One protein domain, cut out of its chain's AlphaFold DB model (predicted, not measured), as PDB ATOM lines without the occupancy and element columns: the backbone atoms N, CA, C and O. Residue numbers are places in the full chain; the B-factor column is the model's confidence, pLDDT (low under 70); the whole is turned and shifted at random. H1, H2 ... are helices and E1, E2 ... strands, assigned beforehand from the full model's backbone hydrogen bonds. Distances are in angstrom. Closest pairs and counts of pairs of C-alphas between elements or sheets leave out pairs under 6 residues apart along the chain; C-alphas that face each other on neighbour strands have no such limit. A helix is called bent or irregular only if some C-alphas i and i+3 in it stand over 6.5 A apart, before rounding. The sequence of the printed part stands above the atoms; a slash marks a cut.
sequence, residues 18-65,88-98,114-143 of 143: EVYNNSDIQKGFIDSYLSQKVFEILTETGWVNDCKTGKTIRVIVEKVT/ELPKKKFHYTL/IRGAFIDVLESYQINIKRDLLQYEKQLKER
ATOM      1  N   GLU A  18     137.816 209.165 165.432       89.25
ATOM      2  CA  GLU A  18     136.598 209.971 165.416       89.25
ATOM      3  C   GLU A  18     135.440 209.151 164.863       89.25
ATOM      4  O   GLU A  18     135.534 208.581 163.774       89.25
ATOM      5  N   VAL A  19     134.342 209.109 165.617       90.69
ATOM      6  CA  VAL A  19     133.120 208.417 165.208       90.69
ATOM      7  C   VAL A  19     132.119 209.439 164.687       90.69
ATOM      8  O   VAL A  19     131.801 210.417 165.358       90.69
ATOM      9  N   TYR A  20     131.624 209.198 163.481       92.69
ATOM     10  CA  TYR A  20     130.601 209.987 162.814       92.69
ATOM     11  C   TYR A  20     129.328 209.154 162.782       92.69
ATOM     12  O   TYR A  20     129.229 208.196 162.018       92.69
ATOM     13  N   ASN A  21     128.368 209.497 163.636       90.19
ATOM     14  CA  ASN A  21     127.149 208.722 163.819       90.19
ATOM     15  C   ASN A  21     125.907 209.599 163.667       90.19
ATOM     16  O   ASN A  21     125.682 210.536 164.440       90.19
ATOM     17  N   ASN A  22     125.088 209.267 162.673       86.69
ATOM     18  CA  ASN A  22     123.826 209.953 162.394       86.69
ATOM     19  C   ASN A  22     122.611 209.240 163.008       86.69
ATOM     20  O   ASN A  22     121.486 209.687 162.811       86.69
ATOM     21  N   SER A  23     122.808 208.134 163.729       85.19
ATOM     22  CA  SER A  23     121.726 207.439 164.420       85.19
ATOM     23  C   SER A  23     121.397 208.106 165.752       85.19
ATOM     24  O   SER A  23     122.292 208.391 166.544       85.19
ATOM     25  N   ASP A  24     120.106 208.256 166.044       84.62
ATOM     26  CA  ASP A  24     119.621 208.697 167.359       84.62
ATOM     27  C   ASP A  24     119.618 207.564 168.403       84.62
ATOM     28  O   ASP A  24     119.489 207.796 169.607       84.62
ATOM     29  N   ILE A  25     119.786 206.310 167.971       83.69
ATOM     30  CA  ILE A  25     119.740 205.145 168.857       83.69
ATOM     31  C   ILE A  25     121.046 205.061 169.646       83.69
ATOM     32  O   ILE A  25     122.075 204.664 169.111       83.69
ATOM     33  N   GLN A  26     120.995 205.382 170.944       84.62
ATOM     34  CA  GLN A  26     122.131 205.246 171.873       84.62
ATOM     35  C   GLN A  26     123.427 205.912 171.358       84.62
ATOM     36  O   GLN A  26     124.521 205.431 171.653       84.62
ATOM     37  N   LYS A  27     123.308 207.027 170.621       88.12
ATOM     38  CA  LYS A  27     124.411 207.704 169.918       88.12
ATOM     39  C   LYS A  27     125.690 207.828 170.744       88.12
ATOM     40  O   LYS A  27     126.701 207.235 170.392       88.12
ATOM     41  N   GLY A  28     125.623 208.503 171.893       87.38
ATOM     42  CA  GLY A  28     126.805 208.735 172.732       87.38
ATOM     43  C   GLY A  28     127.474 207.450 173.234       87.38
ATOM     44  O   GLY A  28     128.693 207.401 173.368       87.38
ATOM     45  N   PHE A  29     126.696 206.388 173.465       88.69
ATOM     46  CA  PHE A  29     127.246 205.094 173.855       88.69
ATOM     47  C   PHE A  29     127.941 204.396 172.680       88.69
ATOM     48  O   PHE A  29     129.068 203.931 172.840       88.69
ATOM     49  N   ILE A  30     127.303 204.356 171.505       89.62
ATOM     50  CA  ILE A  30     127.890 203.772 170.289       89.62
ATOM     51  C   ILE A  30     129.181 204.506 169.920       89.62
ATOM     52  O   ILE A  30     130.189 203.856 169.651       89.62
ATOM     53  N   ASP A  31     129.169 205.837 169.976       92.12
ATOM     54  CA  ASP A  31     130.313 206.680 169.632       92.12
ATOM     55  C   ASP A  31     131.490 206.414 170.572       92.12
ATOM     56  O   ASP A  31     132.599 206.126 170.121       92.12
ATOM     57  N   SER A  32     131.240 206.437 171.884       90.62
ATOM     58  CA  SER A  32     132.274 206.172 172.887       90.62
ATOM     59  C   SER A  32     132.846 204.761 172.752       90.62
ATOM     60  O   SER A  32     134.063 204.583 172.788       90.62
ATOM     61  N   TYR A  33     131.987 203.753 172.589       91.62
ATOM     62  CA  TYR A  33     132.425 202.363 172.549       91.62
ATOM     63  C   TYR A  33     133.153 202.018 171.247       91.62
ATOM     64  O   TYR A  33     134.187 201.359 171.297       91.62
ATOM     65  N   LEU A  34     132.664 202.473 170.084       91.81
ATOM     66  CA  LEU A  34     133.370 202.272 168.814       91.81
ATOM     67  C   LEU A  34     134.713 202.994 168.808       91.81
ATOM     68  O   LEU A  34     135.695 202.404 168.368       91.81
ATOM     69  N   SER A  35     134.776 204.230 169.317       91.50
ATOM     70  CA  SER A  35     136.035 204.975 169.414       91.50
ATOM     71  C   SER A  35     137.064 204.197 170.236       91.50
ATOM     72  O   SER A  35     138.156 203.913 169.740       91.50
ATOM     73  N   GLN A  36     136.682 203.758 171.442       90.75
ATOM     74  CA  GLN A  36     137.548 202.967 172.314       90.75
ATOM     75  C   GLN A  36     137.942 201.632 171.668       90.75
ATOM     76  O   GLN A  36     139.124 201.308 171.584       90.75
ATOM     77  N   LYS A  37     136.970 200.854 171.183       90.81
ATOM     78  CA  LYS A  37     137.215 199.498 170.677       90.81
ATOM     79  C   LYS A  37     138.064 199.505 169.407       90.81
ATOM     80  O   LYS A  37     138.951 198.668 169.260       90.81
ATOM     81  N   VAL A  38     137.827 200.445 168.493       89.75
ATOM     82  CA  VAL A  38     138.652 200.596 167.285       89.75
ATOM     83  C   VAL A  38     140.059 201.053 167.660       89.75
ATOM     84  O   VAL A  38     141.021 200.510 167.126       89.75
ATOM     85  N   PHE A  39     140.207 201.973 168.617       87.81
ATOM     86  CA  PHE A  39     141.520 202.378 169.118       87.81
ATOM     87  C   PHE A  39     142.309 201.203 169.728       87.81
ATOM     88  O   PHE A  39     143.481 201.015 169.394       87.81
ATOM     89  N   GLU A  40     141.668 200.374 170.559       88.50
ATOM     90  CA  GLU A  40     142.258 199.143 171.113       88.50
ATOM     91  C   GLU A  40     142.744 198.217 169.992       88.50
ATOM     92  O   GLU A  40     143.909 197.825 169.964       88.50
ATOM     93  N   ILE A  41     141.880 197.934 169.013       88.50
ATOM     94  CA  ILE A  41     142.215 197.072 167.876       88.50
ATOM     95  C   ILE A  41     143.408 197.627 167.088       88.50
ATOM     96  O   ILE A  41     144.326 196.883 166.756       88.50
ATOM     97  N   LEU A  42     143.434 198.923 166.788       85.25
ATOM     98  CA  LEU A  42     144.546 199.535 166.057       85.25
ATOM     99  C   LEU A  42     145.857 199.451 166.843       85.25
ATOM    100  O   LEU A  42     146.916 199.231 166.257       85.25
ATOM    101  N   THR A  43     145.788 199.598 168.167       83.94
ATOM    102  CA  THR A  43     146.951 199.477 169.054       83.94
ATOM    103  C   THR A  43     147.501 198.056 169.025       83.94
ATOM    104  O   THR A  43     148.690 197.856 168.786       83.94
ATOM    105  N   GLU A  44     146.629 197.064 169.196       85.12
ATOM    106  CA  GLU A  44     147.004 195.648 169.162       85.12
ATOM    107  C   GLU A  44     147.550 195.206 167.799       85.12
ATOM    108  O   GLU A  44     148.420 194.343 167.719       85.12
ATOM    109  N   THR A  45     147.036 195.790 166.718       80.69
ATOM    110  CA  THR A  45     147.434 195.445 165.349       80.69
ATOM    111  C   THR A  45     148.651 196.223 164.847       80.69
ATOM    112  O   THR A  45     148.998 196.095 163.680       80.69
ATOM    113  N   GLY A  46     149.309 197.023 165.698       75.62
ATOM    114  CA  GLY A  46     150.519 197.773 165.338       75.62
ATOM    115  C   GLY A  46     150.276 199.032 164.493       75.62
ATOM    116  O   GLY A  46     151.210 199.807 164.272       75.62
ATOM    117  N   TRP A  47     149.022 199.295 164.111       72.25
ATOM    118  CA  TRP A  47     148.598 200.442 163.298       72.25
ATOM    119  C   TRP A  47     148.851 201.804 163.955       72.25
ATOM    120  O   TRP A  47     148.966 202.815 163.262       72.25
ATOM    121  N   VAL A  48     148.979 201.858 165.284       63.25
ATOM    122  CA  VAL A  48     149.200 203.115 166.024       63.25
ATOM    123  C   VAL A  48     150.598 203.718 165.777       63.25
ATOM    124  O   VAL A  48     150.847 204.878 166.095       63.25
ATOM    125  N   ASN A  49     151.506 202.989 165.123       55.19
ATOM    126  CA  ASN A  49     152.839 203.502 164.792       55.19
ATOM    127  C   ASN A  49     152.866 204.429 163.555       55.19
ATOM    128  O   ASN A  49     153.772 205.260 163.445       55.19
ATOM    129  N   ASP A  50     151.854 204.369 162.677       50.81
ATOM    130  CA  ASP A  50     151.725 205.242 161.490       50.81
ATOM    131  C   ASP A  50     151.087 206.615 161.801       50.81
ATOM    132  O   ASP A  50     151.019 207.513 160.950       50.81
ATOM    133  N   CYS A  51     150.691 206.837 163.058       56.66
ATOM    134  CA  CYS A  51     150.101 208.086 163.550       56.66
ATOM    135  C   CYS A  51     151.080 209.271 163.580       56.66
ATOM    136  O   CYS A  51     150.658 210.408 163.798       56.66
ATOM    137  N   LYS A  52     152.371 209.054 163.275       49.12
ATOM    138  CA  LYS A  52     153.389 210.115 163.134       49.12
ATOM    139  C   LYS A  52     152.992 211.227 162.152       49.12
ATOM    140  O   LYS A  52     153.547 212.315 162.229       49.12
ATOM    141  N   THR A  53     152.021 210.984 161.268       51.41
ATOM    142  CA  THR A  53     151.499 211.979 160.312       51.41
ATOM    143  C   THR A  53     150.206 212.686 160.743       51.41
ATOM    144  O   THR A  53     149.637 213.424 159.942       51.41
ATOM    145  N   GLY A  54     149.722 212.497 161.979       51.56
ATOM    146  CA  GLY A  54     148.551 213.222 162.495       51.56
ATOM    147  C   GLY A  54     147.234 212.895 161.779       51.56
ATOM    148  O   GLY A  54     146.321 213.718 161.754       51.56
ATOM    149  N   LYS A  55     147.125 211.716 161.154       68.69
ATOM    150  CA  LYS A  55     145.914 211.318 160.425       68.69
ATOM    151  C   LYS A  55     144.860 210.766 161.380       68.69
ATOM    152  O   LYS A  55     145.075 209.755 162.041       68.69
ATOM    153  N   THR A  56     143.706 211.423 161.405       77.50
ATOM    154  CA  THR A  56     142.495 210.941 162.076       77.50
ATOM    155  C   THR A  56     141.959 209.695 161.376       77.50
ATOM    156  O   THR A  56     141.773 209.702 160.158       77.50
ATOM    157  N   ILE A  57     141.657 208.652 162.150       85.75
ATOM    158  CA  ILE A  57     140.935 207.469 161.672       85.75
ATOM    159  C   ILE A  57     139.449 207.727 161.880       85.75
ATOM    160  O   ILE A  57     139.021 208.063 162.987       85.75
ATOM    161  N   ARG A  58     138.666 207.600 160.810       90.06
ATOM    162  CA  ARG A  58     137.229 207.877 160.853       90.06
ATOM    163  C   ARG A  58     136.458 206.575 160.922       90.06
ATOM    164  O   ARG A  58     136.689 205.671 160.125       90.06
ATOM    165  N   VAL A  59     135.524 206.502 161.854       92.00
ATOM    166  CA  VAL A  59     134.535 205.433 161.933       92.00
ATOM    167  C   VAL A  59     133.192 206.052 161.591       92.00
ATOM    168  O   VAL A  59     132.708 206.917 162.309       92.00
ATOM    169  N   ILE A  60     132.597 205.652 160.477       94.56
ATOM    170  CA  ILE A  60     131.326 206.197 160.004       94.56
ATOM    171  C   ILE A  60     130.248 205.172 160.315       94.56
ATOM    172  O   ILE A  60     130.248 204.094 159.732       94.56
ATOM    173  N   VAL A  61     129.346 205.489 161.239       93.44
ATOM    174  CA  VAL A  61     128.172 204.664 161.528       93.44
ATOM    175  C   VAL A  61     127.082 205.048 160.539       93.44
ATOM    176  O   VAL A  61     126.513 206.138 160.600       93.44
ATOM    177  N   GLU A  62     126.810 204.143 159.610       92.81
ATOM    178  CA  GLU A  62     125.884 204.363 158.501       92.81
ATOM    179  C   GLU A  62     124.451 204.058 158.923       92.81
ATOM    180  O   GLU A  62     123.518 204.788 158.585       92.81
ATOM    181  N   LYS A  63     124.268 202.982 159.694       91.50
ATOM    182  CA  LYS A  63     122.944 202.529 160.102       91.50
ATOM    183  C   LYS A  63     122.996 201.778 161.417       91.50
ATOM    184  O   LYS A  63     123.802 200.874 161.602       91.50
ATOM    185  N   VAL A  64     122.057 202.090 162.298       89.06
ATOM    186  CA  VAL A  64     121.770 201.292 163.490       89.06
ATOM    187  C   VAL A  64     120.291 200.960 163.449       89.06
ATOM    188  O   VAL A  64     119.454 201.851 163.321       89.06
ATOM    189  N   THR A  65     119.955 199.679 163.529       89.06
ATOM    190  CA  THR A  65     118.564 199.245 163.646       89.06
ATOM    191  C   THR A  65     118.396 198.321 164.827       89.06
ATOM    192  O   THR A  65     119.192 197.407 165.039       89.06
ATOM    193  N   GLU A  88     137.571 203.989 158.061       90.00
ATOM    194  CA  GLU A  88     138.410 204.633 157.054       90.00
ATOM    195  C   GLU A  88     139.855 204.736 157.547       90.00
ATOM    196  O   GLU A  88     140.183 205.524 158.437       90.00
ATOM    197  N   LEU A  89     140.724 203.948 156.919       84.19
ATOM    198  CA  LEU A  89     142.169 204.023 157.065       84.19
ATOM    199  C   LEU A  89     142.798 204.752 155.867       84.19
ATOM    200  O   LEU A  89     142.165 204.906 154.814       84.19
ATOM    201  N   PRO A  90     144.061 205.205 155.972       76.44
ATOM    202  CA  PRO A  90     144.759 205.791 154.835       76.44
ATOM    203  C   PRO A  90     144.713 204.838 153.638       76.44
ATOM    204  O   PRO A  90     145.237 203.743 153.724       76.44
ATOM    205  N   LYS A  91     144.123 205.259 152.511       79.56
ATOM    206  CA  LYS A  91     144.032 204.489 151.250       79.56
ATOM    207  C   LYS A  91     143.113 203.252 151.264       79.56
ATOM    208  O   LYS A  91     143.035 202.585 150.233       79.56
ATOM    209  N   LYS A  92     142.398 202.940 152.354       86.06
ATOM    210  CA  LYS A  92     141.457 201.804 152.386       86.06
ATOM    211  C   LYS A  92     140.280 202.040 153.326       86.06
ATOM    212  O   LYS A  92     140.428 202.631 154.389       86.06
ATOM    213  N   LYS A  93     139.111 201.535 152.939       91.31
ATOM    214  CA  LYS A  93     137.902 201.530 153.766       91.31
ATOM    215  C   LYS A  93     137.484 200.092 154.041       91.31
ATOM    216  O   LYS A  93     137.521 199.267 153.127       91.31
ATOM    217  N   PHE A  94     137.091 199.812 155.276       92.94
ATOM    218  CA  PHE A  94     136.543 198.524 155.688       92.94
ATOM    219  C   PHE A  94     135.100 198.721 156.101       92.94
ATOM    220  O   PHE A  94     134.838 199.444 157.058       92.94
ATOM    221  N   HIS A  95     134.184 198.101 155.370       95.38
ATOM    222  CA  HIS A  95     132.761 198.186 155.650       95.38
ATOM    223  C   HIS A  95     132.305 196.934 156.404       95.38
ATOM    224  O   HIS A  95     132.565 195.810 155.973       95.38
ATOM    225  N   TYR A  96     131.606 197.140 157.516       94.31
ATOM    226  CA  TYR A  96     131.121 196.093 158.400       94.31
ATOM    227  C   TYR A  96     129.610 196.196 158.552       94.31
ATOM    228  O   TYR A  96     129.082 197.224 158.963       94.31
ATOM    229  N   THR A  97     128.922 195.093 158.271       94.44
ATOM    230  CA  THR A  97     127.497 194.910 158.553       94.44
ATOM    231  C   THR A  97     127.365 193.795 159.576       94.44
ATOM    232  O   THR A  97     127.579 192.625 159.257       94.44
ATOM    233  N   LEU A  98     127.033 194.151 160.811       93.06
ATOM    234  CA  LEU A  98     126.960 193.216 161.926       93.06
ATOM    235  C   LEU A  98     125.529 193.129 162.445       93.06
ATOM    236  O   LEU A  98     124.831 194.139 162.536       93.06
ATOM    237  N   ILE A 114     120.062 197.184 174.948       75.19
ATOM    238  CA  ILE A 114     120.592 197.599 173.625       75.19
ATOM    239  C   ILE A 114     122.121 197.705 173.684       75.19
ATOM    240  O   ILE A 114     122.814 197.302 172.754       75.19
ATOM    241  N   ARG A 115     122.643 198.187 174.820       82.56
ATOM    242  CA  ARG A 115     124.079 198.253 175.100       82.56
ATOM    243  C   ARG A 115     124.734 196.872 175.137       82.56
ATOM    244  O   ARG A 115     125.750 196.689 174.483       82.56
ATOM    245  N   GLY A 116     124.135 195.913 175.846       81.00
ATOM    246  CA  GLY A 116     124.626 194.532 175.909       81.00
ATOM    247  C   GLY A 116     124.587 193.850 174.543       81.00
ATOM    248  O   GLY A 116     125.594 193.322 174.098       81.00
ATOM    249  N   ALA A 117     123.474 193.974 173.814       81.50
ATOM    250  CA  ALA A 117     123.349 193.441 172.457       81.50
ATOM    251  C   ALA A 117     124.420 194.004 171.510       81.50
ATOM    252  O   ALA A 117     124.986 193.276 170.700       81.50
ATOM    253  N   PHE A 118     124.709 195.300 171.616       85.56
ATOM    254  CA  PHE A 118     125.747 195.948 170.827       85.56
ATOM    255  C   PHE A 118     127.163 195.495 171.213       85.56
ATOM    256  O   PHE A 118     127.964 195.224 170.316       85.56
ATOM    257  N   ILE A 119     127.461 195.376 172.513       88.56
ATOM    258  CA  ILE A 119     128.737 194.835 173.007       88.56
ATOM    259  C   ILE A 119     128.933 193.420 172.462       88.56
ATOM    260  O   ILE A 119     129.915 193.171 171.767       88.56
ATOM    261  N   ASP A 120     127.949 192.544 172.663       85.94
ATOM    262  CA  ASP A 120     127.975 191.154 172.214       85.94
ATOM    263  C   ASP A 120     128.206 191.034 170.704       85.94
ATOM    264  O   ASP A 120     128.943 190.159 170.241       85.94
ATOM    265  N   VAL A 121     127.555 191.896 169.912       88.81
ATOM    266  CA  VAL A 121     127.759 191.963 168.460       88.81
ATOM    267  C   VAL A 121     129.207 192.314 168.167       88.81
ATOM    268  O   VAL A 121     129.881 191.562 167.475       88.81
ATOM    269  N   LEU A 122     129.715 193.426 168.689       89.38
ATOM    270  CA  LEU A 122     131.065 193.866 168.351       89.38
ATOM    271  C   LEU A 122     132.140 192.888 168.822       89.38
ATOM    272  O   LEU A 122     133.072 192.623 168.068       89.38
ATOM    273  N   GLU A 123     131.999 192.305 170.009       89.50
ATOM    274  CA  GLU A 123     132.949 191.315 170.524       89.50
ATOM    275  C   GLU A 123     132.969 190.041 169.671       89.50
ATOM    276  O   GLU A 123     134.041 189.522 169.359       89.50
ATOM    277  N   SER A 124     131.809 189.594 169.175       87.50
ATOM    278  CA  SER A 124     131.728 188.409 168.302       87.50
ATOM    279  C   SER A 124     132.448 188.589 166.966       87.50
ATOM    280  O   SER A 124     132.907 187.616 166.371       87.50
ATOM    281  N   TYR A 125     132.552 189.829 166.485       87.25
ATOM    282  CA  TYR A 125     133.202 190.153 165.213       87.25
ATOM    283  C   TYR A 125     134.578 190.810 165.388       87.25
ATOM    284  O   TYR A 125     135.276 191.031 164.396       87.25
ATOM    285  N   GLN A 126     135.024 191.053 166.625       90.06
ATOM    286  CA  GLN A 126     136.291 191.722 166.927       90.06
ATOM    287  C   GLN A 126     137.488 191.003 166.296       90.06
ATOM    288  O   GLN A 126     138.376 191.650 165.745       90.06
ATOM    289  N   ILE A 127     137.510 189.666 166.338       89.88
ATOM    290  CA  ILE A 127     138.592 188.861 165.748       89.88
ATOM    291  C   ILE A 127     138.659 189.054 164.227       89.88
ATOM    292  O   ILE A 127     139.752 189.121 163.665       89.88
ATOM    293  N   ASN A 128     137.510 189.177 163.555       91.31
ATOM    294  CA  ASN A 128     137.468 189.388 162.109       91.31
ATOM    295  C   ASN A 128     137.979 190.786 161.747       91.31
ATOM    296  O   ASN A 128     138.841 190.901 160.883       91.31
ATOM    297  N   ILE A 129     137.542 191.816 162.479       90.12
ATOM    298  CA  ILE A 129     138.034 193.191 162.299       90.12
ATOM    299  C   ILE A 129     139.556 193.243 162.514       90.12
ATOM    300  O   ILE A 129     140.284 193.777 161.680       90.12
ATOM    301  N   LYS A 130     140.067 192.621 163.588       90.94
ATOM    302  CA  LYS A 130     141.514 192.509 163.852       90.94
ATOM    303  C   LYS A 130     142.258 191.849 162.690       90.94
ATOM    304  O   LYS A 130     143.300 192.348 162.271       90.94
ATOM    305  N   ARG A 131     141.731 190.739 162.159       91.69
ATOM    306  CA  ARG A 131     142.340 190.006 161.039       91.69
ATOM    307  C   ARG A 131     142.459 190.881 159.790       91.69
ATOM    308  O   ARG A 131     143.539 190.926 159.204       91.69
ATOM    309  N   ASP A 132     141.392 191.584 159.422       90.56
ATOM    310  CA  ASP A 132     141.368 192.454 158.240       90.56
ATOM    311  C   ASP A 132     142.412 193.577 158.339       90.56
ATOM    312  O   ASP A 132     143.125 193.873 157.374       90.56
ATOM    313  N   LEU A 133     142.531 194.173 159.528       87.25
ATOM    314  CA  LEU A 133     143.461 195.266 159.798       87.25
ATOM    315  C   LEU A 133     144.920 194.795 159.826       87.25
ATOM    316  O   LEU A 133     145.773 195.449 159.225       87.25
ATOM    317  N   LEU A 134     145.208 193.638 160.431       88.44
ATOM    318  CA  LEU A 134     146.539 193.015 160.392       88.44
ATOM    319  C   LEU A 134     146.960 192.654 158.969       88.44
ATOM    320  O   LEU A 134     148.101 192.886 158.576       88.44
ATOM    321  N   GLN A 135     146.051 192.075 158.184       88.69
ATOM    322  CA  GLN A 135     146.342 191.729 156.796       88.69
ATOM    323  C   GLN A 135     146.675 192.981 155.982       88.69
ATOM    324  O   GLN A 135     147.591 192.963 155.162       88.69
ATOM    325  N   TYR A 136     145.955 194.075 156.221       85.31
ATOM    326  CA  TYR A 136     146.224 195.328 155.540       85.31
ATOM    327  C   TYR A 136     147.531 195.993 155.985       85.31
ATOM    328  O   TYR A 136     148.258 196.503 155.136       85.31
ATOM    329  N   GLU A 137     147.876 195.922 157.274       81.19
ATOM    330  CA  GLU A 137     149.170 196.394 157.786       81.19
ATOM    331  C   GLU A 137     150.339 195.680 157.083       81.19
ATOM    332  O   GLU A 137     151.281 196.318 156.615       81.19
ATOM    333  N   LYS A 138     150.251 194.349 156.935       83.62
ATOM    334  CA  LYS A 138     151.265 193.545 156.231       83.62
ATOM    335  C   LYS A 138     151.421 193.966 154.770       83.62
ATOM    336  O   LYS A 138     152.536 194.204 154.322       83.62
ATOM    337  N   GLN A 139     150.304 194.155 154.063       82.56
ATOM    338  CA  GLN A 139     150.303 194.617 152.668       82.56
ATOM    339  C   GLN A 139     150.954 195.992 152.476       82.56
ATOM    340  O   GLN A 139     151.409 196.295 151.375       82.56
ATOM    341  N   LEU A 140     150.952 196.848 153.501       77.00
ATOM    342  CA  LEU A 140     151.627 198.143 153.448       77.00
ATOM    343  C   LEU A 140     153.133 198.031 153.686       77.00
ATOM    344  O   LEU A 140     153.870 198.784 153.067       77.00
ATOM    345  N   LYS A 141     153.583 197.105 154.543       74.94
ATOM    346  CA  LYS A 141     155.013 196.869 154.818       74.94
ATOM    347  C   LYS A 141     155.741 196.159 153.674       74.94
ATOM    348  O   LYS A 141     156.950 196.295 153.549       74.94
ATOM    349  N   GLU A 142     155.016 195.384 152.871       72.62
ATOM    350  CA  GLU A 142     155.547 194.658 151.707       72.62
ATOM    351  C   GLU A 142     155.639 195.522 150.429       72.62
ATOM    352  O   GLU A 142     156.089 195.030 149.395       72.62
ATOM    353  N   ARG A 143     155.196 196.785 150.478       59.41
ATOM    354  CA  ARG A 143     155.252 197.755 149.371       59.41
ATOM    355  C   ARG A 143     156.334 198.796 149.597       59.41
ATOM    356  O   ARG A 143     156.917 199.222 148.578       59.41
TER     357      ARG A 143
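AT A GLANCE: This is residues 18 to 65, 88 to 98 and 114 to 143 of the 143 residues of an uncharacterized protein of Aquificales bacterium (UniProt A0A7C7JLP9). A thin wall of three strands has two long helices packed over one of its faces: H1 covers the parallel pair E1 and E2, and the bent helix H3 runs beside E3 along the longest axis of the domain. E3 runs beyond E2 with a gap between them, short H2 sits past the end of H1 and turns across it, and the free last residues 138 to 143 stick out at one end. The printed part has 89 residues, with three named helices and three named strands in the order E1, H1, H2, E2, E3, H3; the sheet has the order E1, E2 and is parallel, while E3 pairs with no named strand. The class is mixed, helices and strands. The whole is compact, with a radius of gyration of the C-alphas of 13.5 A, and elongated in outline, spanning 41 by 26 by 18 A.

IN THESE COORDINATES: E1 is residues 18 to 21, with C-alpha 18 at (136.598, 209.971, 165.416). H1, residues 27 to 44, is 25.6 A long from first to last C-alpha and begins at C-alpha 27, (124.411, 207.704, 169.918). H2 is residues 47 to 53; it is irregular, but only just, with C-alphas 50 and 53 6.8 A apart. E2, residues 57 to 65, is 23.9 A long, and E3, residues 92 to 98, is 19.4 A long. H3, residues 114 to 141, was assigned as one helix by its hydrogen bonds but is bent, with C-alphas 124 and 127 7.3 A apart. Its arms are H3a, residues 114 to 124, 15.4 A long, and H3b, residues 127 to 141, 21.3 A long, ending at C-alpha 141, (155.013, 196.869, 154.818).

HOW THE PARTS SIT: E1 and E2 are parallel neighbours, at 22 degrees between their directions; N 20 and O 59 are 2.8 A apart, and N 61 and O 20 2.8 A, both within hydrogen-bond range. With H1 and H2 between them they form a strand-helix-strand unit, two parallel neighbour strands joined through helices, and its crossover is left-handed. The closest C-alphas of E1 and H1 are those of Val 19 and Asp 31, 5.5 A apart; those of H1 and E2 are Ser 35 and Val 59, 7.6 A apart. E2 and E3 are near each other, with 13 pairs of C-alphas within 10 A. Residues 88 to 89 form a short antiparallel pairing with residues 92 to 93 of E3. H1 and H3a are close but not clearly touching, at a shallow tilt of 19 degrees, the same way; their closest C-alphas are those of Phe 29 and Arg 115, 7.6 A apart. H1 touches H3b with residues 41 to 42 alone, at a steep tilt of 50 degrees, the same way; the closest C-alphas are those of Ile 41 and Lys 130, 6.1 A apart. H2 is close to H1 but not clearly touching, and about perpendicular to it at 83 degrees; the closest C-alphas are those of Leu 42 and Val 48, 5.9 A apart. The arms H3a and H3b stand at a steep tilt of 50 degrees. The closest C-alphas of E3 and H3a are those of Leu 98 and Val 121, 6.7 A apart, while E3 and H3b are near each other. E1 and E3, for instance, are apart. Every O i to N i+4 pair is within hydrogen-bond range in H1, H3a and H3b; in H2 0 of 3 are, and 1 of 4 O i to N i+3 pairs.

THE WHOLE: The two C-alphas farthest apart are those of Ile 114 and Arg 143, at 42.3 A. Residues 66 to 87 are not printed, with 21.6 A from C-alpha 65 to C-alpha 88 across the cut, and neither are residues 99 to 113, with 14.0 A from C-alpha 98 to C-alpha 114. The links E1 to H1, H1 to H2 and H2 to E2 are tight; those from E2 to E3 and from E3 to H3 run across the cuts. The mean pLDDT of the printed part is 84.0, and residues 48 to 55 and residue 143 are under 70.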